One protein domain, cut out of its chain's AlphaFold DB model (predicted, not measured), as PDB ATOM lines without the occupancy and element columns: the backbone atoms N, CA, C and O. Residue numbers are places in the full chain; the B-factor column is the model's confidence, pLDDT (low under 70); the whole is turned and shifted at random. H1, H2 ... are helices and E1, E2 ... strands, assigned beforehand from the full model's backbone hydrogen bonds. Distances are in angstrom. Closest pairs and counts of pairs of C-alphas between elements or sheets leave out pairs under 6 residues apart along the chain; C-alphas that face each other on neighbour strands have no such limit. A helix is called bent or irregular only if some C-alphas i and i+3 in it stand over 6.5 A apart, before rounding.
ATOM      1  N   LEU A   9       5.341 124.508  26.502       86.94
ATOM      2  CA  LEU A   9       3.982 124.388  27.016       86.94
ATOM      3  C   LEU A   9       3.771 123.061  27.764       86.94
ATOM      4  O   LEU A   9       3.298 123.074  28.895       86.94
ATOM      5  N   ASN A  10       4.158 121.922  27.185       85.25
ATOM      6  CA  ASN A  10       3.985 120.608  27.817       85.25
ATOM      7  C   ASN A  10       4.768 120.513  29.132       85.25
ATOM      8  O   ASN A  10       4.249 120.011  30.128       85.25
ATOM      9  N   SER A  11       5.996 121.038  29.159       86.50
ATOM     10  CA  SER A  11       6.817 121.088  30.372       86.50
ATOM     11  C   SER A  11       6.125 121.880  31.484       86.50
ATOM     12  O   SER A  11       6.048 121.402  32.612       86.50
ATOM     13  N   LEU A  12       5.540 123.037  31.156       88.06
ATOM     14  CA  LEU A  12       4.752 123.841  32.094       88.06
ATOM     15  C   LEU A  12       3.505 123.086  32.583       88.06
ATOM     16  O   LEU A  12       3.296 122.961  33.790       88.06
ATOM     17  N   LEU A  13       2.716 122.501  31.679       89.44
ATOM     18  CA  LEU A  13       1.482 121.776  32.018       89.44
ATOM     19  C   LEU A  13       1.718 120.539  32.898       89.44
ATOM     20  O   LEU A  13       0.859 120.174  33.710       89.44
ATOM     21  N   ARG A  14       2.885 119.897  32.783       88.81
ATOM     22  CA  ARG A  14       3.283 118.769  33.640       88.81
ATOM     23  C   ARG A  14       3.553 119.178  35.091       88.81
ATOM     24  O   ARG A  14       3.438 118.331  35.971       88.81
ATOM     25  N   THR A  15       3.847 120.454  35.362       90.38
ATOM     26  CA  THR A  15       4.041 120.970  36.735       90.38
ATOM     27  C   THR A  15       2.737 121.342  37.446       90.38
ATOM     28  O   THR A  15       2.736 121.568  38.657       90.38
ATOM     29  N   VAL A  16       1.615 121.397  36.719       91.81
ATOM     30  CA  VAL A  16       0.313 121.791  37.272       91.81
ATOM     31  C   VAL A  16      -0.184 120.725  38.263       91.81
ATOM     32  O   VAL A  16      -0.274 119.549  37.887       91.81
ATOM     33  N   PRO A  17      -0.553 121.106  39.504       92.56
ATOM     34  CA  PRO A  17      -1.131 120.190  40.482       92.56
ATOM     35  C   PRO A  17      -2.347 119.420  39.949       92.56
ATOM     36  O   PRO A  17      -3.272 119.987  39.371       92.56
ATOM     37  N   ARG A  18      -2.376 118.106  40.195       91.81
ATOM     38  CA  ARG A  18      -3.452 117.200  39.752       91.81
ATOM     39  C   ARG A  18      -4.383 116.839  40.906       91.81
ATOM     40  O   ARG A  18      -4.456 115.685  41.322       91.81
ATOM     41  N   ARG A  19      -5.080 117.853  41.435       91.44
ATOM     42  CA  ARG A  19      -5.923 117.759  42.647       91.44
ATOM     43  C   ARG A  19      -7.074 116.757  42.540       91.44
ATOM     44  O   ARG A  19      -7.533 116.257  43.556       91.44
ATOM     45  N   TYR A  20      -7.538 116.466  41.326       92.38
ATOM     46  CA  TYR A  20      -8.661 115.557  41.090       92.38
ATOM     47  C   TYR A  20      -8.262 114.084  41.012       92.38
ATOM     48  O   TYR A  20      -9.148 113.249  40.843       92.38
ATOM     49  N   ARG A  21      -6.964 113.748  41.081       91.12
ATOM     50  CA  ARG A  21      -6.500 112.356  41.013       91.12
ATOM     51  C   ARG A  21      -7.188 111.518  42.081       91.12
ATOM     52  O   ARG A  21      -7.242 111.900  43.244       91.12
ATOM     53  N   VAL A  22      -7.662 110.353  41.664       89.50
ATOM     54  CA  VAL A  22      -8.284 109.374  42.554       89.50
ATOM     55  C   VAL A  22      -7.322 108.197  42.758       89.50
ATOM     56  O   VAL A  22      -6.581 107.857  41.824       89.50
ATOM     57  N   PRO A  23      -7.280 107.599  43.962       86.44
ATOM     58  CA  PRO A  23      -6.373 106.491  44.258       86.44
ATOM     59  C   PRO A  23      -6.729 105.238  43.438       86.44
ATOM     60  O   PRO A  23      -7.791 105.181  42.828       86.44
ATOM     61  N   PRO A  24      -5.873 104.210  43.378       85.44
ATOM     62  CA  PRO A  24      -6.285 102.893  42.900       85.44
ATOM     63  C   PRO A  24      -7.408 102.293  43.773       85.44
ATOM     64  O   PRO A  24      -7.379 102.396  44.998       85.44
ATOM     65  N   LEU A  25      -8.378 101.609  43.153       79.56
ATOM     66  CA  LEU A  25      -9.374 100.794  43.861       79.56
ATOM     67  C   LEU A  25      -8.654  99.545  44.378       79.56
ATOM     68  O   LEU A  25      -8.457  98.581  43.648       79.56
ATOM     69  N   GLY A  26      -8.203  99.588  45.624       64.69
ATOM     70  CA  GLY A  26      -7.417  98.509  46.225       64.69
ATOM     71  C   GLY A  26      -6.984  98.824  47.649       64.69
ATOM     72  O   GLY A  26      -6.897  97.912  48.469       64.69
ATOM     73  N   ASP A  27      -6.838 100.108  47.977       49.59
ATOM     74  CA  ASP A  27      -6.533 100.515  49.339       49.59
ATOM     75  C   ASP A  27      -7.800 100.603  50.194       49.59
ATOM     76  O   ASP A  27      -8.798 101.268  49.880       49.59
ATOM     77  N   ARG A  28      -7.763  99.859  51.302       51.34
ATOM     78  CA  ARG A  28      -8.678 100.018  52.427       51.34
ATOM     79  C   ARG A  28      -8.486 101.429  52.975       51.34
ATOM     80  O   ARG A  28      -7.614 101.652  53.806       51.34
ATOM     81  N   ALA A  37     -22.550  99.282  49.508       87.19
ATOM     82  CA  ALA A  37     -22.788  98.267  48.475       87.19
ATOM     83  C   ALA A  37     -22.204  98.677  47.110       87.19
ATOM     84  O   ALA A  37     -21.535  97.886  46.445       87.19
ATOM     85  N   ALA A  38     -22.353  99.957  46.753       88.56
ATOM     86  CA  ALA A  38     -21.788 100.544  45.542       88.56
ATOM     87  C   ALA A  38     -20.250 100.481  45.493       88.56
ATOM     88  O   ALA A  38     -19.687 100.168  44.443       88.56
ATOM     89  N   ARG A  39     -19.551 100.737  46.613       88.00
ATOM     90  CA  ARG A  39     -18.084 100.610  46.677       88.00
ATOM     91  C   ARG A  39     -17.656  99.156  46.534       88.00
ATOM     92  O   ARG A  39     -16.741  98.875  45.767       88.00
ATOM     93  N   ASN A  40     -18.316  98.233  47.231       88.88
ATOM     94  CA  ASN A  40     -17.995  96.807  47.127       88.88
ATOM     95  C   ASN A  40     -18.175  96.274  45.706       88.88
ATOM     96  O   ASN A  40     -17.321  95.523  45.234       88.88
ATOM     97  N   LEU A  41     -19.236  96.711  45.028       93.31
ATOM     98  CA  LEU A  41     -19.502  96.365  43.642       93.31
ATOM     99  C   LEU A  41     -18.440  96.942  42.695       93.31
ATOM    100  O   LEU A  41     -17.911  96.214  41.862       93.31
ATOM    101  N   ALA A  42     -18.058  98.214  42.863       93.44
ATOM    102  CA  ALA A  42     -16.996  98.829  42.064       93.44
ATOM    103  C   ALA A  42     -15.642  98.122  42.229       93.44
ATOM    104  O   ALA A  42     -14.957  97.887  41.237       93.44
ATOM    105  N   VAL A  43     -15.277  97.742  43.461       91.94
ATOM    106  CA  VAL A  43     -14.055  96.965  43.729       91.94
ATOM    107  C   VAL A  43     -14.096  95.627  42.989       91.94
ATOM    108  O   VAL A  43     -13.119  95.268  42.340       91.94
ATOM    109  N   ALA A  44     -15.210  94.893  43.059       94.69
ATOM    110  CA  ALA A  44     -15.330  93.604  42.378       94.69
ATOM    111  C   ALA A  44     -15.207  93.746  40.849       94.69
ATOM    112  O   ALA A  44     -14.501  92.962  40.219       94.69
ATOM    113  N   ILE A  45     -15.827  94.778  40.267       96.12
ATOM    114  CA  ILE A  45     -15.725  95.084  38.833       96.12
ATOM    115  C   ILE A  45     -14.274  95.405  38.439       96.12
ATOM    116  O   ILE A  45     -13.781  94.878  37.445       96.12
ATOM    117  N   GLU A  46     -13.570  96.224  39.223       95.06
ATOM    118  CA  GLU A  46     -12.180  96.593  38.925       95.06
ATOM    119  C   GLU A  46     -11.222  95.397  39.044       95.06
ATOM    120  O   GLU A  46     -10.353  95.222  38.189       95.06
ATOM    121  N   LEU A  47     -11.402  94.538  40.052       94.50
ATOM    122  CA  LEU A  47     -10.625  93.302  40.189       94.50
ATOM    123  C   LEU A  47     -10.870  92.354  39.007       94.50
ATOM    124  O   LEU A  47      -9.915  91.797  38.464       94.50
ATOM    125  N   ALA A  48     -12.126  92.221  38.567       95.94
ATOM    126  CA  ALA A  48     -12.482  91.418  37.403       95.94
ATOM    127  C   ALA A  48     -11.834  91.956  36.119       95.94
ATOM    128  O   ALA A  48     -11.171  91.212  35.399       95.94
ATOM    129  N   ARG A  49     -11.945  93.268  35.870       95.69
ATOM    130  CA  ARG A  49     -11.291  93.949  34.744       95.69
ATOM    131  C   ARG A  49      -9.776  93.729  34.758       95.69
ATOM    132  O   ARG A  49      -9.187  93.454  33.716       95.69
ATOM    133  N   ALA A  50      -9.138  93.855  35.923       93.88
ATOM    134  CA  ALA A  50      -7.697  93.682  36.062       93.88
ATOM    135  C   ALA A  50      -7.243  92.239  35.783       93.88
ATOM    136  O   ALA A  50      -6.201  92.062  35.157       93.88
ATOM    137  N   ALA A  51      -8.007  91.228  36.215       94.56
ATOM    138  CA  ALA A  51      -7.745  89.825  35.885       94.56
ATOM    139  C   ALA A  51      -7.851  89.576  34.374       94.56
ATOM    140  O   ALA A  51      -6.905  89.082  33.761       94.56
ATOM    141  N   LEU A  52      -8.935  90.046  33.746       94.94
ATOM    142  CA  LEU A  52      -9.132  89.920  32.300       94.94
ATOM    143  C   LEU A  52      -8.018  90.604  31.497       94.94
ATOM    144  O   LEU A  52      -7.543  90.054  30.507       94.94
ATOM    145  N   ALA A  53      -7.544  91.772  31.943       92.75
ATOM    146  CA  ALA A  53      -6.427  92.473  31.308       92.75
ATOM    147  C   ALA A  53      -5.098  91.693  31.368       92.75
ATOM    148  O   ALA A  53      -4.221  91.932  30.540       92.75
ATOM    149  N   ARG A  54      -4.944  90.761  32.319       94.62
ATOM    150  CA  ARG A  54      -3.809  89.826  32.403       94.62
ATOM    151  C   ARG A  54      -4.047  88.509  31.653       94.62
ATOM    152  O   ARG A  54      -3.171  87.653  31.657       94.62
ATOM    153  N   GLY A  55      -5.206  88.334  31.015       94.75
ATOM    154  CA  GLY A  55      -5.605  87.064  30.399       94.75
ATOM    155  C   GLY A  55      -6.039  85.997  31.411       94.75
ATOM    156  O   GLY A  55      -6.109  84.821  31.065       94.75
ATOM    157  N   GLU A  56      -6.328  86.390  32.653       94.81
ATOM    158  CA  GLU A  56      -6.775  85.508  33.731       94.81
ATOM    159  C   GLU A  56      -8.302  85.556  33.886       94.81
ATOM    160  O   GLU A  56      -8.949  86.563  33.586       94.81
ATOM    161  N   GLN A  57      -8.888  84.481  34.417       93.75
ATOM    162  CA  GLN A  57     -10.280  84.490  34.873       93.75
ATOM    163  C   GLN A  57     -10.369  85.097  36.282       93.75
ATOM    164  O   GLN A  57      -9.526  84.775  37.124       93.75
ATOM    165  N   PRO A  58     -11.373  85.944  36.580       95.12
ATOM    166  CA  PRO A  58     -11.575  86.432  37.938       95.12
ATOM    167  C   PRO A  58     -11.885  85.277  38.898       95.12
ATOM    168  O   PRO A  58     -12.629  84.355  38.559       95.12
ATOM    169  N   ASP A  59     -11.336  85.339  40.111       92.12
ATOM    170  CA  ASP A  59     -11.526  84.285  41.106       92.12
ATOM    171  C   ASP A  59     -12.977  84.205  41.641       92.12
ATOM    172  O   ASP A  59     -13.811  85.107  41.477       92.12
ATOM    173  N   ALA A  60     -13.285  83.099  42.326       94.56
ATOM    174  CA  ALA A  60     -14.608  82.859  42.900       94.56
ATOM    175  C   ALA A  60     -14.989  83.865  44.007       94.56
ATOM    176  O   ALA A  60     -16.177  84.114  44.225       94.56
ATOM    177  N   ALA A  61     -14.013  84.463  44.698       94.31
ATOM    178  CA  ALA A  61     -14.259  85.439  45.755       94.31
ATOM    179  C   ALA A  61     -14.671  86.806  45.181       94.31
ATOM    180  O   ALA A  61     -15.580  87.446  45.713       94.31
ATOM    181  N   VAL A  62     -14.069  87.231  44.067       95.25
ATOM    182  CA  VAL A  62     -14.439  88.432  43.304       95.25
ATOM    183  C   VAL A  62     -15.865  88.294  42.786       95.25
ATOM    184  O   VAL A  62     -16.679  89.198  42.981       95.25
ATOM    185  N   LYS A  63     -16.192  87.137  42.206       97.31
ATOM    186  CA  LYS A  63     -17.549  86.799  41.774       97.31
ATOM    187  C   LYS A  63     -18.551  86.869  42.931       97.31
ATOM    188  O   LYS A  63     -19.549  87.579  42.839       97.31
ATOM    189  N   ALA A  64     -18.278  86.196  44.049       95.56
ATOM    190  CA  ALA A  64     -19.161  86.222  45.218       95.56
ATOM    191  C   ALA A  64     -19.367  87.649  45.752       95.56
ATOM    192  O   ALA A  64     -20.492  88.043  46.064       95.56
ATOM    193  N   ARG A  65     -18.298  88.455  45.791       94.81
ATOM    194  CA  ARG A  65     -18.353  89.867  46.183       94.81
ATOM    195  C   ARG A  65     -19.219  90.696  45.236       94.81
ATOM    196  O   ARG A  65     -19.975  91.542  45.711       94.81
ATOM    197  N   PHE A  66     -19.119  90.466  43.927       96.69
ATOM    198  CA  PHE A  66     -19.964  91.124  42.932       96.69
ATOM    199  C   PHE A  66     -21.443  90.811  43.179       96.69
ATOM    200  O   PHE A  66     -22.244  91.732  43.320       96.69
ATOM    201  N   LEU A  67     -21.790  89.528  43.299       97.50
ATOM    202  CA  LEU A  67     -23.173  89.080  43.472       97.50
ATOM    203  C   LEU A  67     -23.792  89.622  44.767       97.50
ATOM    204  O   LEU A  67     -24.892  90.169  44.745       97.50
ATOM    205  N   GLN A  68     -23.063  89.556  45.884       95.62
ATOM    206  CA  GLN A  68     -23.518  90.116  47.161       95.62
ATOM    207  C   GLN A  68     -23.648  91.644  47.111       95.62
ATOM    208  O   GLN A  68     -24.623  92.202  47.614       95.62
ATOM    209  N   GLY A  69     -22.684  92.328  46.487       94.75
ATOM    210  CA  GLY A  69     -22.714  93.779  46.313       94.75
ATOM    211  C   GLY A  69     -23.900  94.237  45.465       94.75
ATOM    212  O   GLY A  69     -24.567  95.204  45.826       94.75
ATOM    213  N   LEU A  70     -24.198  93.521  44.378       97.19
ATOM    214  CA  LEU A  70     -25.337  93.803  43.511       97.19
ATOM    215  C   LEU A  70     -26.668  93.504  44.214       97.19
ATOM    216  O   LEU A  70     -27.552  94.356  44.197       97.19
ATOM    217  N   ALA A  71     -26.791  92.363  44.898       96.62
ATOM    218  CA  ALA A  71     -27.979  92.025  45.683       96.62
ATOM    219  C   ALA A  71     -28.284  93.094  46.744       96.62
ATOM    220  O   ALA A  71     -29.425  93.542  46.868       96.62
ATOM    221  N   ARG A  72     -27.257  93.559  47.469       95.00
ATOM    222  CA  ARG A  72     -27.416  94.625  48.463       95.00
ATOM    223  C   ARG A  72     -27.792  95.957  47.820       95.00
ATOM    224  O   ARG A  72     -28.675  96.634  48.330       95.00
ATOM    225  N   LEU A  73     -27.172  96.306  46.692       94.69
ATOM    226  CA  LEU A  73     -27.497  97.521  45.943       94.69
ATOM    227  C   LEU A  73     -28.962  97.531  45.476       94.69
ATOM    228  O   LEU A  73     -29.614  98.567  45.563       94.69
ATOM    229  N   ILE A  74     -29.478  96.391  45.004       96.06
ATOM    230  CA  ILE A  74     -30.884  96.232  44.605       96.06
ATOM    231  C   ILE A  74     -31.804  96.411  45.814       96.06
ATOM    232  O   ILE A  74     -32.769  97.166  45.729       96.06
ATOM    233  N   ALA A  75     -31.494  95.764  46.941       94.69
ATOM    234  CA  ALA A  75     -32.284  95.882  48.165       94.69
ATOM    235  C   ALA A  75     -32.322  97.327  48.694       94.69
ATOM    236  O   ALA A  75     -33.392  97.828  49.031       94.69
ATOM    237  N   ASP A  76     -31.177  98.018  48.707       93.25
ATOM    238  CA  ASP A  76     -31.099  99.425  49.110       93.25
ATOM    239  C   ASP A  76     -31.920 100.319  48.154       93.25
ATOM    240  O   ASP A  76     -32.630 101.217  48.602       93.25
ATOM    241  N   ALA A  77     -31.883 100.055  46.841       93.00
ATOM    242  CA  ALA A  77     -32.639 100.817  45.844       93.00
ATOM    243  C   ALA A  77     -34.158 100.545  45.885       93.00
ATOM    244  O   ALA A  77     -34.948 101.438  45.575       93.00
ATOM    245  N   LEU A  78     -34.577  99.351  46.306       94.56
ATOM    246  CA  LEU A  78     -35.985  98.996  46.524       94.56
ATOM    247  C   LEU A  78     -36.558  99.523  47.844       94.56
ATOM    248  O   LEU A  78     -37.763  99.404  48.056       94.56
ATOM    249  N   HIS A  79     -35.741 100.093  48.736       92.69
ATOM    250  CA  HIS A  79     -36.229 100.539  50.036       92.69
ATOM    251  C   HIS A  79     -37.361 101.583  49.880       92.69
ATOM    252  O   HIS A  79     -37.120 102.632  49.277       92.69
ATOM    253  N   PRO A  80     -38.567 101.370  50.445       87.69
ATOM    254  CA  PRO A  80     -39.739 102.200  50.135       87.69
ATOM    255  C   PRO A  80     -39.584 103.696  50.438       87.69
ATOM    256  O   PRO A  80     -40.210 104.523  49.792       87.69
ATOM    257  N   GLN A  81     -38.758 104.051  51.428       85.19
ATOM    258  CA  GLN A  81     -38.620 105.438  51.897       85.19
ATOM    259  C   GLN A  81     -37.324 106.120  51.447       85.19
ATOM    260  O   GLN A  81     -37.271 107.339  51.340       85.19
ATOM    261  N   THR A  82     -36.260 105.347  51.232       87.38
ATOM    262  CA  THR A  82     -34.900 105.880  51.005       87.38
ATOM    263  C   THR A  82     -34.258 105.338  49.733       87.38
ATOM    264  O   THR A  82     -33.096 105.638  49.463       87.38
ATOM    265  N   GLY A  83     -34.978 104.485  49.002       88.94
ATOM    266  CA  GLY A  83     -34.526 103.875  47.764       88.94
ATOM    267  C   GLY A  83     -34.568 104.840  46.583       88.94
ATOM    268  O   GLY A  83     -34.723 106.049  46.741       88.94
ATOM    269  N   ASP A  84     -34.406 104.294  45.380       90.25
ATOM    270  CA  ASP A  84     -34.416 105.050  44.127       90.25
ATOM    271  C   ASP A  84     -35.809 104.939  43.473       90.25
ATOM    272  O   ASP A  84     -36.147 103.866  42.961       90.25
ATOM    273  N   GLY A 414     -20.061 104.820  39.057       86.94
ATOM    274  CA  GLY A 414     -20.733 105.940  38.399       86.94
ATOM    275  C   GLY A 414     -22.247 105.730  38.306       86.94
ATOM    276  O   GLY A 414     -22.719 104.598  38.207       86.94
ATOM    277  N   ALA A 415     -23.026 106.816  38.293       86.06
ATOM    278  CA  ALA A 415     -24.491 106.740  38.232       86.06
ATOM    279  C   ALA A 415     -24.998 105.996  36.982       86.06
ATOM    280  O   ALA A 415     -25.921 105.192  37.086       86.06
ATOM    281  N   ALA A 416     -24.360 106.205  35.824       86.94
ATOM    282  CA  ALA A 416     -24.704 105.512  34.581       86.94
ATOM    283  C   ALA A 416     -24.430 104.002  34.667       86.94
ATOM    284  O   ALA A 416     -25.304 103.202  34.347       86.94
ATOM    285  N   SER A 417     -23.254 103.606  35.163       91.19
ATOM    286  CA  SER A 417     -22.894 102.195  35.350       91.19
ATOM    287  C   SER A 417     -23.790 101.516  36.386       91.19
ATOM    288  O   SER A 417     -24.243 100.395  36.166       91.19
ATOM    289  N   ARG A 418     -24.112 102.219  37.480       92.69
ATOM    290  CA  ARG A 418     -25.102 101.783  38.473       92.69
ATOM    291  C   ARG A 418     -26.455 101.539  37.815       92.69
ATOM    292  O   ARG A 418     -27.013 100.463  37.988       92.69
ATOM    293  N   MET A 419     -26.951 102.512  37.049       90.88
ATOM    294  CA  MET A 419     -28.239 102.414  36.365       90.88
ATOM    295  C   MET A 419     -28.248 101.256  35.363       90.88
ATOM    296  O   MET A 419     -29.192 100.477  35.350       90.88
ATOM    297  N   GLN A 420     -27.184 101.071  34.579       93.75
ATOM    298  CA  GLN A 420     -27.066  99.958  33.632       93.75
ATOM    299  C   GLN A 420     -27.112  98.590  34.335       93.75
ATOM    300  O   GLN A 420     -27.782  97.678  33.857       93.75
ATOM    301  N   LEU A 421     -26.445  98.451  35.486       94.94
ATOM    302  CA  LEU A 421     -26.468  97.222  36.285       94.94
ATOM    303  C   LEU A 421     -27.864  96.926  36.841       94.94
ATOM    304  O   LEU A 421     -28.345  95.800  36.713       94.94
ATOM    305  N   ILE A 422     -28.524  97.922  37.437       94.25
ATOM    306  CA  ILE A 422     -29.836  97.712  38.069       94.25
ATOM    307  C   ILE A 422     -30.979  97.601  37.048       94.25
ATOM    308  O   ILE A 422     -31.952  96.908  37.299       94.25
ATOM    309  N   SER A 423     -30.852  98.204  35.866       93.12
ATOM    310  CA  SER A 423     -31.874  98.147  34.805       93.12
ATOM    311  C   SER A 423     -31.819  96.899  33.920       93.12
ATOM    312  O   SER A 423     -32.660  96.746  33.034       93.12
ATOM    313  N   SER A 424     -30.842  96.011  34.121       95.31
ATOM    314  CA  SER A 424     -30.728  94.790  33.319       95.31
ATOM    315  C   SER A 424     -31.902  93.837  33.580       95.31
ATOM    316  O   SER A 424     -32.382  93.753  34.706       95.31
ATOM    317  N   THR A 425     -32.340  93.081  32.568       94.75
ATOM    318  CA  THR A 425     -33.482  92.154  32.691       94.75
ATOM    319  C   THR A 425     -33.323  91.184  33.862       94.75
ATOM    320  O   THR A 425     -34.194  91.146  34.718       94.75
ATOM    321  N   ASN A 426     -32.172  90.510  33.978       96.38
ATOM    322  CA  ASN A 426     -31.910  89.573  35.080       96.38
ATOM    323  C   ASN A 426     -31.939  90.264  36.458       96.38
ATOM    324  O   ASN A 426     -32.339  89.666  37.453       96.38
ATOM    325  N   THR A 427     -31.531  91.536  36.524       97.44
ATOM    326  CA  THR A 427     -31.630  92.328  37.755       97.44
ATOM    327  C   THR A 427     -33.082  92.678  38.082       97.44
ATOM    328  O   THR A 427     -33.477  92.613  39.243       97.44
ATOM    329  N   LEU A 428     -33.881  93.038  37.076       97.56
ATOM    330  CA  LEU A 428     -35.301  93.342  37.244       97.56
ATOM    331  C   LEU A 428     -36.112  92.091  37.612       97.56
ATOM    332  O   LEU A 428     -37.001  92.196  38.451       97.56
ATOM    333  N   ASP A 429     -35.774  90.919  37.067       96.94
ATOM    334  CA  ASP A 429     -36.361  89.629  37.457       96.94
ATOM    335  C   ASP A 429     -36.063  89.312  38.930       96.94
ATOM    336  O   ASP A 429     -36.962  88.979  39.701       96.94
ATOM    337  N   TYR A 430     -34.809  89.491  39.357       98.00
ATOM    338  CA  TYR A 430     -34.421  89.340  40.760       98.00
ATOM    339  C   TYR A 430     -35.161  90.332  41.672       98.00
ATOM    340  O   TYR A 430     -35.700  89.953  42.711       98.00
ATOM    341  N   ALA A 431     -35.204  91.609  41.283       97.56
ATOM    342  CA  ALA A 431     -35.860  92.668  42.044       97.56
ATOM    343  C   ALA A 431     -37.382  92.469  42.132       97.56
ATOM    344  O   ALA A 431     -37.979  92.778  43.164       97.56
ATOM    345  N   SER A 432     -37.995  91.930  41.074       96.38
ATOM    346  CA  SER A 432     -39.400  91.521  41.035       96.38
ATOM    347  C   SER A 432     -39.691  90.505  42.127       96.38
ATOM    348  O   SER A 432     -40.453  90.808  43.040       96.38
ATOM    349  N   ARG A 433     -38.992  89.365  42.091       96.19
ATOM    350  CA  ARG A 433     -39.145  88.267  43.057       96.19
ATOM    351  C   ARG A 433     -38.908  88.727  44.494       96.19
ATOM    352  O   ARG A 433     -39.681  88.403  45.390       96.19
ATOM    353  N   LEU A 434     -37.883  89.556  44.709       95.81
ATOM    354  CA  LEU A 434     -37.618  90.165  46.015       95.81
ATOM    355  C   LEU A 434     -38.790  91.040  46.493       95.81
ATOM    356  O   LEU A 434     -39.136  91.014  47.671       95.81
ATOM    357  N   SER A 435     -39.418  91.797  45.592       94.12
ATOM    358  CA  SER A 435     -40.576  92.644  45.910       94.12
ATOM    359  C   SER A 435     -41.871  91.843  46.106       94.12
ATOM    360  O   SER A 435     -42.777  92.318  46.786       94.12
ATOM    361  N   ASP A 436     -41.958  90.642  45.529       93.00
ATOM    362  CA  ASP A 436     -43.034  89.666  45.754       93.00
ATOM    363  C   ASP A 436     -42.877  88.923  47.101       93.00
ATOM    364  O   ASP A 436     -43.737  88.134  47.486       93.00
ATOM    365  N   GLY A 437     -41.798  89.193  47.850       92.56
ATOM    366  CA  GLY A 437     -41.503  88.539  49.124       92.56
ATOM    367  C   GLY A 437     -40.929  87.129  48.975       92.56
ATOM    368  O   GLY A 437     -40.871  86.385  49.955       92.56
ATOM    369  N   GLU A 438     -40.498  86.743  47.771       93.75
ATOM    370  CA  GLU A 438     -39.859  85.451  47.544       93.75
ATOM    371  C   GLU A 438     -38.477  85.376  48.208       93.75
ATOM    372  O   GLU A 438     -37.724  86.353  48.280       93.75
ATOM    373  N   ALA A 439     -38.096  84.170  48.633       91.44
ATOM    374  CA  ALA A 439     -36.737  83.894  49.077       91.44
ATOM    375  C   ALA A 439     -35.780  83.893  47.871       91.44
ATOM    376  O   ALA A 439     -35.670  82.903  47.145       91.44
ATOM    377  N   VAL A 440     -35.085  85.011  47.657       94.06
ATOM    378  CA  VAL A 440     -34.078  85.174  46.598       94.06
ATOM    379  C   VAL A 440     -32.662  84.928  47.120       94.06
ATOM    380  O   VAL A 440     -32.321  85.293  48.248       94.06
ATOM    381  N   ASN A 441     -31.809  84.321  46.291       94.81
ATOM    382  CA  ASN A 441     -30.392  84.109  46.594       94.81
ATOM    383  C   ASN A 441     -29.534  85.006  45.698       94.81
ATOM    384  O   ASN A 441     -29.788  85.103  44.504       94.81
ATOM    385  N   ALA A 442     -28.468  85.613  46.229       95.19
ATOM    386  CA  ALA A 442     -27.529  86.405  45.427       95.19
ATOM    387  C   ALA A 442     -26.947  85.630  44.223       95.19
ATOM    388  O   ALA A 442     -26.577  86.248  43.228       95.19
ATOM    389  N   GLN A 443     -26.892  84.294  44.283       96.69
ATOM    390  CA  GLN A 443     -26.498  83.445  43.150       96.69
ATOM    391  C   GLN A 443     -27.449  83.540  41.947       96.69
ATOM    392  O   GLN A 443     -27.018  83.315  40.821       96.69
ATOM    393  N   ASP A 444     -28.702  83.951  42.141       96.19
ATOM    394  CA  ASP A 444     -29.663  84.159  41.052       96.19
ATOM    395  C   ASP A 444     -29.228  85.313  40.120       96.19
ATOM    396  O   ASP A 444     -29.672  85.400  38.978       96.19
ATOM    397  N   LEU A 445     -28.314  86.183  40.576       98.06
ATOM    398  CA  LEU A 445     -27.721  87.270  39.787       98.06
ATOM    399  C   LEU A 445     -26.516  86.825  38.939       98.06
ATOM    400  O   LEU A 445     -25.910  87.648  38.248       98.06
ATOM    401  N   GLU A 446     -26.170  85.535  38.953       97.69
ATOM    402  CA  GLU A 446     -25.073  84.968  38.166       97.69
ATOM    403  C   GLU A 446     -25.101  85.336  36.671       97.69
ATOM    404  O   GLU A 446     -24.050  85.675  36.118       97.69
ATOM    405  N   PRO A 447     -26.264  85.360  35.990       97.75
ATOM    406  CA  PRO A 447     -26.318  85.774  34.591       97.75
ATOM    407  C   PRO A 447     -25.823  87.213  34.352       97.75
ATOM    408  O   PRO A 447     -25.275  87.518  33.289       97.75
ATOM    409  N   VAL A 448     -25.976  88.115  35.331       97.31
ATOM    410  CA  VAL A 448     -25.446  89.487  35.240       97.31
ATOM    411  C   VAL A 448     -23.920  89.458  35.256       97.31
ATOM    412  O   VAL A 448     -23.296  90.107  34.420       97.31
ATOM    413  N   TRP A 449     -23.324  88.660  36.147       97.69
ATOM    414  CA  TRP A 449     -21.875  88.465  36.213       97.69
ATOM    415  C   TRP A 449     -21.313  87.900  34.905       97.69
ATOM    416  O   TRP A 449     -20.362  88.452  34.361       97.69
ATOM    417  N   GLN A 450     -21.932  86.854  34.354       96.50
ATOM    418  CA  GLN A 450     -21.479  86.257  33.096       96.50
ATOM    419  C   GLN A 450     -21.507  87.272  31.951       96.50
ATOM    420  O   GLN A 450     -20.492  87.488  31.289       96.50
ATOM    421  N   THR A 451     -22.630  87.977  31.770       96.19
ATOM    422  CA  THR A 451     -22.720  88.974  30.693       96.19
ATOM    423  C   THR A 451     -21.766  90.151  30.898       96.19
ATOM    424  O   THR A 451     -21.220  90.634  29.912       96.19
ATOM    425  N   LEU A 452     -21.498  90.579  32.140       96.81
ATOM    426  CA  LEU A 452     -20.512  91.627  32.437       96.81
ATOM    427  C   LEU A 452     -19.116  91.290  31.887       96.81
ATOM    428  O   LEU A 452     -18.410  92.195  31.442       96.81
ATOM    429  N   LEU A 453     -18.721  90.014  31.930       96.25
ATOM    430  CA  LEU A 453     -17.402  89.564  31.482       96.25
ATOM    431  C   LEU A 453     -17.335  89.289  29.976       96.25
ATOM    432  O   LEU A 453     -16.265  89.434  29.388       96.25
ATOM    433  N   THR A 454     -18.441  88.869  29.354       94.12
ATOM    434  CA  THR A 454     -18.417  88.340  27.980       94.12
ATOM    435  C   THR A 454     -19.054  89.251  26.937       94.12
ATOM    436  O   THR A 454     -18.680  89.183  25.768       94.12
ATOM    437  N   ASP A 455     -20.043  90.064  27.309       94.94
ATOM    438  CA  ASP A 455     -20.838  90.835  26.351       94.94
ATOM    439  C   ASP A 455     -20.277  92.265  26.188       94.94
ATOM    440  O   ASP A 455     -20.202  93.022  27.166       94.94
ATOM    441  N   PRO A 456     -19.922  92.687  24.953       91.88
ATOM    442  CA  PRO A 456     -19.369  94.012  24.671       91.88
ATOM    443  C   PRO A 456     -20.204  95.189  25.188       91.88
ATOM    444  O   PRO A 456     -19.647  96.254  25.465       91.88
ATOM    445  N   ARG A 457     -21.524  95.033  25.362       91.56
ATOM    446  CA  ARG A 457     -22.390  96.104  25.891       91.56
ATOM    447  C   ARG A 457     -22.010  96.538  27.311       91.56
ATOM    448  O   ARG A 457     -22.342  97.648  27.730       91.56
ATOM    449  N   TRP A 458     -21.325  95.673  28.057       94.50
ATOM    450  CA  TRP A 458     -20.894  95.928  29.428       94.50
ATOM    451  C   TRP A 458     -19.488  96.514  29.531       94.50
ATOM    452  O   TRP A 458     -19.064  96.864  30.632       94.50
ATOM    453  N   LEU A 459     -18.785  96.704  28.411       91.69
ATOM    454  CA  LEU A 459     -17.406  97.193  28.406       91.69
ATOM    455  C   LEU A 459     -17.256  98.538  29.138       91.69
ATOM    456  O   LEU A 459     -16.274  98.744  29.850       91.69
ATOM    457  N   THR A 460     -18.243  99.431  29.027       91.00
ATOM    458  CA  THR A 460     -18.266 100.718  29.745       91.00
ATOM    459  C   THR A 460     -18.390 100.538  31.259       91.00
ATOM    460  O   THR A 460     -17.777 101.281  32.021       91.00
ATOM    461  N   VAL A 461     -19.163  99.549  31.719       94.62
ATOM    462  CA  VAL A 461     -19.294  99.230  33.149       94.62
ATOM    463  C   VAL A 461     -18.016  98.582  33.656       94.62
ATOM    464  O   VAL A 461     -17.496  99.004  34.684       94.62
ATOM    465  N   LEU A 462     -17.477  97.618  32.910       94.94
ATOM    466  CA  LEU A 462     -16.246  96.915  33.253       94.94
ATOM    467  C   LEU A 462     -15.049  97.873  33.364       94.94
ATOM    468  O   LEU A 462     -14.228  97.738  34.265       94.94
ATOM    469  N   ASN A 463     -14.971  98.880  32.487       92.00
ATOM    470  CA  ASN A 463     -13.893  99.872  32.482       92.00
ATOM    471  C   ASN A 463     -14.197 101.147  33.279       92.00
ATOM    472  O   ASN A 463     -13.362 102.049  33.284       92.00
ATOM    473  N   GLN A 464     -15.342 101.242  33.971       92.00
ATOM    474  CA  GLN A 464     -15.809 102.509  34.551       92.00
ATOM    475  C   GLN A 464     -14.752 103.210  35.417       92.00
ATOM    476  O   GLN A 464     -14.597 104.429  35.353       92.00
ATOM    477  N   TYR A 465     -14.008 102.442  36.221       92.12
ATOM    478  CA  TYR A 465     -13.106 103.010  37.206       92.12
ATOM    479  C   TYR A 465     -11.751 103.320  36.595       92.12
ATOM    480  O   TYR A 465     -11.189 104.378  36.862       92.12
ATOM    481  N   ALA A 466     -11.257 102.448  35.716       90.75
ATOM    482  CA  ALA A 466     -10.095 102.743  34.891       90.75
ATOM    483  C   ALA A 466     -10.307 104.042  34.087       90.75
ATOM    484  O   ALA A 466      -9.444 104.920  34.103       90.75
ATOM    485  N   THR A 467     -11.482 104.219  33.472       90.62
ATOM    486  CA  THR A 467     -11.850 105.455  32.768       90.62
ATOM    487  C   THR A 467     -11.944 106.651  33.714       90.62
ATOM    488  O   THR A 467     -11.394 107.705  33.400       90.62
ATOM    489  N   LEU A 468     -12.572 106.503  34.887       91.50
ATOM    490  CA  LEU A 468     -12.611 107.555  35.906       91.50
ATOM    491  C   LEU A 468     -11.193 107.994  36.287       91.50
ATOM    492  O   LEU A 468     -10.864 109.167  36.140       91.50
ATOM    493  N   ARG A 469     -10.337 107.064  36.729       90.94
ATOM    494  CA  ARG A 469      -8.935 107.341  37.085       90.94
ATOM    495  C   ARG A 469      -8.231 108.108  35.986       90.94
ATOM    496  O   ARG A 469      -7.597 109.128  36.243       90.94
ATOM    497  N   ARG A 470      -8.405 107.633  34.758       90.00
ATOM    498  CA  ARG A 470      -7.764 108.213  33.600       90.00
ATOM    499  C   ARG A 470      -8.167 109.667  33.377       90.00
ATOM    500  O   ARG A 470      -7.316 110.542  33.239       90.00
ATOM    501  N   VAL A 471      -9.462 109.934  33.350       92.06
ATOM    502  CA  VAL A 471      -9.975 111.290  33.156       92.06
ATOM    503  C   VAL A 471      -9.498 112.201  34.281       92.06
ATOM    504  O   VAL A 471      -9.025 113.304  34.023       92.06
ATOM    505  N   ARG A 472      -9.519 111.711  35.521       92.12
ATOM    506  CA  ARG A 472      -9.071 112.441  36.711       92.12
ATOM    507  C   ARG A 472      -7.588 112.796  36.697       92.12
ATOM    508  O   ARG A 472      -7.216 113.840  37.224       92.12
ATOM    509  N   GLU A 473      -6.748 111.984  36.064       92.38
ATOM    510  CA  GLU A 473      -5.334 112.302  35.838       92.38
ATOM    511  C   GLU A 473      -5.138 113.449  34.832       92.38
ATOM    512  O   GLU A 473      -4.190 114.227  34.972       92.38
ATOM    513  N   LEU A 474      -6.050 113.595  33.867       92.88
ATOM    514  CA  LEU A 474      -6.054 114.675  32.874       92.88
ATOM    515  C   LEU A 474      -6.667 115.977  33.409       92.88
ATOM    516  O   LEU A 474      -6.467 117.034  32.809       92.88
ATOM    517  N   MET A 475      -7.397 115.915  34.527       94.62
ATOM    518  CA  MET A 475      -8.058 117.080  35.106       94.62
ATOM    519  C   MET A 475      -7.077 118.018  35.824       94.62
ATOM    520  O   MET A 475      -6.213 117.584  36.592       94.62
ATOM    521  N   VAL A 476      -7.267 119.322  35.626       94.88
ATOM    522  CA  VAL A 476      -6.579 120.411  36.335       94.88
ATOM    523  C   VAL A 476      -7.580 121.436  36.840       94.88
ATOM    524  O   VAL A 476      -8.629 121.656  36.230       94.88
ATOM    525  N   HIS A 477      -7.257 122.062  37.970       95.12
ATOM    526  CA  HIS A 477      -8.079 123.142  38.495       95.12
ATOM    527  C   HIS A 477      -7.701 124.445  37.783       95.12
ATOM    528  O   HIS A 477      -6.516 124.762  37.663       95.12
ATOM    529  N   VAL A 478      -8.675 125.244  37.347       93.00
ATOM    530  CA  VAL A 478      -8.403 126.469  36.569       93.00
ATOM    531  C   VAL A 478      -7.537 127.469  37.354       93.00
ATOM    532  O   VAL A 478      -6.597 128.051  36.814       93.00
ATOM    533  N   ALA A 479      -7.761 127.600  38.665       92.38
ATOM    534  CA  ALA A 479      -6.899 128.411  39.536       92.38
ATOM    535  C   ALA A 479      -5.417 127.973  39.548       92.38
ATOM    536  O   ALA A 479      -4.540 128.827  39.682       92.38
ATOM    537  N   ASP A 480      -5.117 126.678  39.382       93.62
ATOM    538  CA  ASP A 480      -3.732 126.191  39.311       93.62
ATOM    539  C   ASP A 480      -3.059 126.583  37.990       93.62
ATOM    540  O   ASP A 480      -1.882 126.946  37.984       93.62
ATOM    541  N   LEU A 481      -3.815 126.593  36.885       91.19
ATOM    542  CA  LEU A 481      -3.336 127.119  35.601       91.19
ATOM    543  C   LEU A 481      -3.015 128.619  35.701       91.19
ATOM    544  O   LEU A 481      -1.950 129.056  35.267       91.19
ATOM    545  N   HIS A 482      -3.877 129.404  36.354       89.06
ATOM    546  CA  HIS A 482      -3.615 130.825  36.614       89.06
ATOM    547  C   HIS A 482      -2.452 131.079  37.582       89.06
ATOM    548  O   HIS A 482      -1.836 132.145  37.548       89.06
ATOM    549  N   ALA A 483      -2.179 130.167  38.514       88.94
ATOM    550  CA  ALA A 483      -1.031 130.298  39.403       88.94
ATOM    551  C   ALA A 483       0.283 130.089  38.634       88.94
ATOM    552  O   ALA A 483       1.270 130.773  38.907       88.94
ATOM    553  N   LEU A 484       0.283 129.189  37.646       86.00
ATOM    554  CA  LEU A 484       1.445 128.908  36.806       86.00
ATOM    555  C   LEU A 484       1.877 130.127  35.980       86.00
ATOM    556  O   LEU A 484       3.064 130.460  35.959       86.00
ATOM    557  N   SER A 485       0.919 130.842  35.381       75.94
ATOM    558  CA  SER A 485       1.209 132.064  34.617       75.94
ATOM    559  C   SER A 485       1.738 133.214  35.484       75.94
ATOM    560  O   SER A 485       2.434 134.096  34.989       75.94
ATOM    561  N   ARG A 486       1.457 133.204  36.797       75.62
ATOM    562  CA  ARG A 486       1.946 134.212  37.756       75.62
ATOM    563  C   ARG A 486       3.319 133.883  38.344       75.62
ATOM    564  O   ARG A 486       4.133 134.784  38.507       75.62
ATOM    565  N   ARG A 487       3.605 132.609  38.641       66.94
ATOM    566  CA  ARG A 487       4.859 132.178  39.299       66.94
ATOM    567  C   ARG A 487       6.113 132.445  38.473       66.94
ATOM    568  O   ARG A 487       7.161 132.734  39.036       66.94
ATOM    569  N   THR A 488       6.008 132.373  37.155       55.38
ATOM    570  CA  THR A 488       7.169 132.535  36.271       55.38
ATOM    571  C   THR A 488       7.533 134.008  36.032       55.38
ATOM    572  O   THR A 488       8.640 134.300  35.603       55.38
ATOM    573  N   ILE A 489       6.634 134.950  36.349       51.41
ATOM    574  CA  ILE A 489       6.881 136.400  36.231       51.41
ATOM    575  C   ILE A 489       7.761 136.913  37.392       51.41
ATOM    576  O   ILE A 489       8.414 137.941  37.261       51.41
TER     577      ILE A 489
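AT A GLANCE: This is residues 9 to 28, 37 to 84 and 414 to 489 of the 501 residues of an uncharacterized protein of Pigmentiphaga litoralis (UniProt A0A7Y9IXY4). The model is a head of six helices, H2 to H7, with an arm leading away from it: H8 runs out of the head, through the three-residue strand E1, to H9, and the short helix H1 is near H9 at the far end. In the head, two helical hairpins, H2 with H3 and H5 with H6, pack together through H3 and H6, while H4 and H7 meet beside them; the stretch of residues 15 to 28, with no named element, runs back from H1 beside H8 toward the head. The printed part has 144 residues with nine named helices and one named strand, in the order H1 to H8, E1, H9, and its class is mostly helix. It is loose, with a radius of gyration of the C-alphas of 19.6 A, and elongated, spanning 70 by 42 by 29 A, the arm making much of the length.

HOW THE PARTS SIT: The longest helix by residues is H3, residues 60 to 77. It forms a helical hairpin with H2, residues 37 to 53: they touch, opposite ways at a shallow tilt of 33 degrees, only just short of steep, and their closest C-alphas, those of Leu 41 and Gly 69, are 4.9 A apart. With its residues 63 to 71 alone, H3 touches H6, residues 442 to 454, opposite ways at a steep tilt of 67 degrees, only just short of about perpendicular; the closest C-alphas are those of Leu 67 and Ala 442, 5.5 A. H6 forms a second helical hairpin with H5, residues 425 to 435, at a shallow tilt of 14 degrees, the closest C-alphas being those of Asn 426 and Val 448, 6.5 A. H7, residues 456 to 462, touches H6 only at the corner, closest at the C-alphas of Leu 452 and Trp 458, 5.3 A. H7 also touches H2, at residues 45 to 49 of H2 alone, with the C-alphas of Ile 45 and Leu 462 closest at 5.9 A. H4, residues 415 to 422, only just touches H7, with 3 pairs of C-alphas within 8 A, the closest those of Ser 417 and Val 461, 5.2 A. H8, residues 464 to 474, only just touches H2, with 3 pairs within 8 A, about perpendicular at 86 degrees; the C-alphas of Glu 46 and Tyr 465 are closest, 6.7 A. E1, residues 475 to 477, pairs with no named strand. H9, residues 478 to 489, is close to but not clearly touching H1, residues 9 to 14, the C-alphas of Leu 12 and Leu 484 being closest at 7.7 A; H9 and H3 are apart. Helix packing is mostly crossed, with 2 of 7 touching pairs at a shallow tilt. Every O i to N i+4 pair is within hydrogen-bond range in H1, H2, H3, H4, H5 and H8, against 6 of 9 in H6, 5 of 8 in H9 and 1 of 3 in H7, where 3 of 4 O i to N i+3 pairs are within range.

IN THESE COORDINATES: H3 measures 25.6 A from first to last C-alpha, from (-14.608, 82.859, 42.900) at Ala 60, and H2 measures 24.4 A. H6, 19.8 A, and H7, 9.6 A, are irregular: C-alphas 444 and 447 are 7.5 A apart, and C-alphas 457 and 460 are 7.3 A apart. H9, 18.2 A, ends at C-alpha 489, (6.881, 136.400, 36.231).

THE WHOLE: The two C-alphas farthest apart are those of Glu 438 and Ile 489, 70.1 A. Residues 29 to 36 and 85 to 413 are not printed; the gaps are 14.8 A from C-alpha 28 to 37 and 14.9 A from C-alpha 84 to 414. Of the links printed whole, none is long. The mean pLDDT of the printed part is 91.2, and residues 26 to 28 and 487 to 489 are under 70.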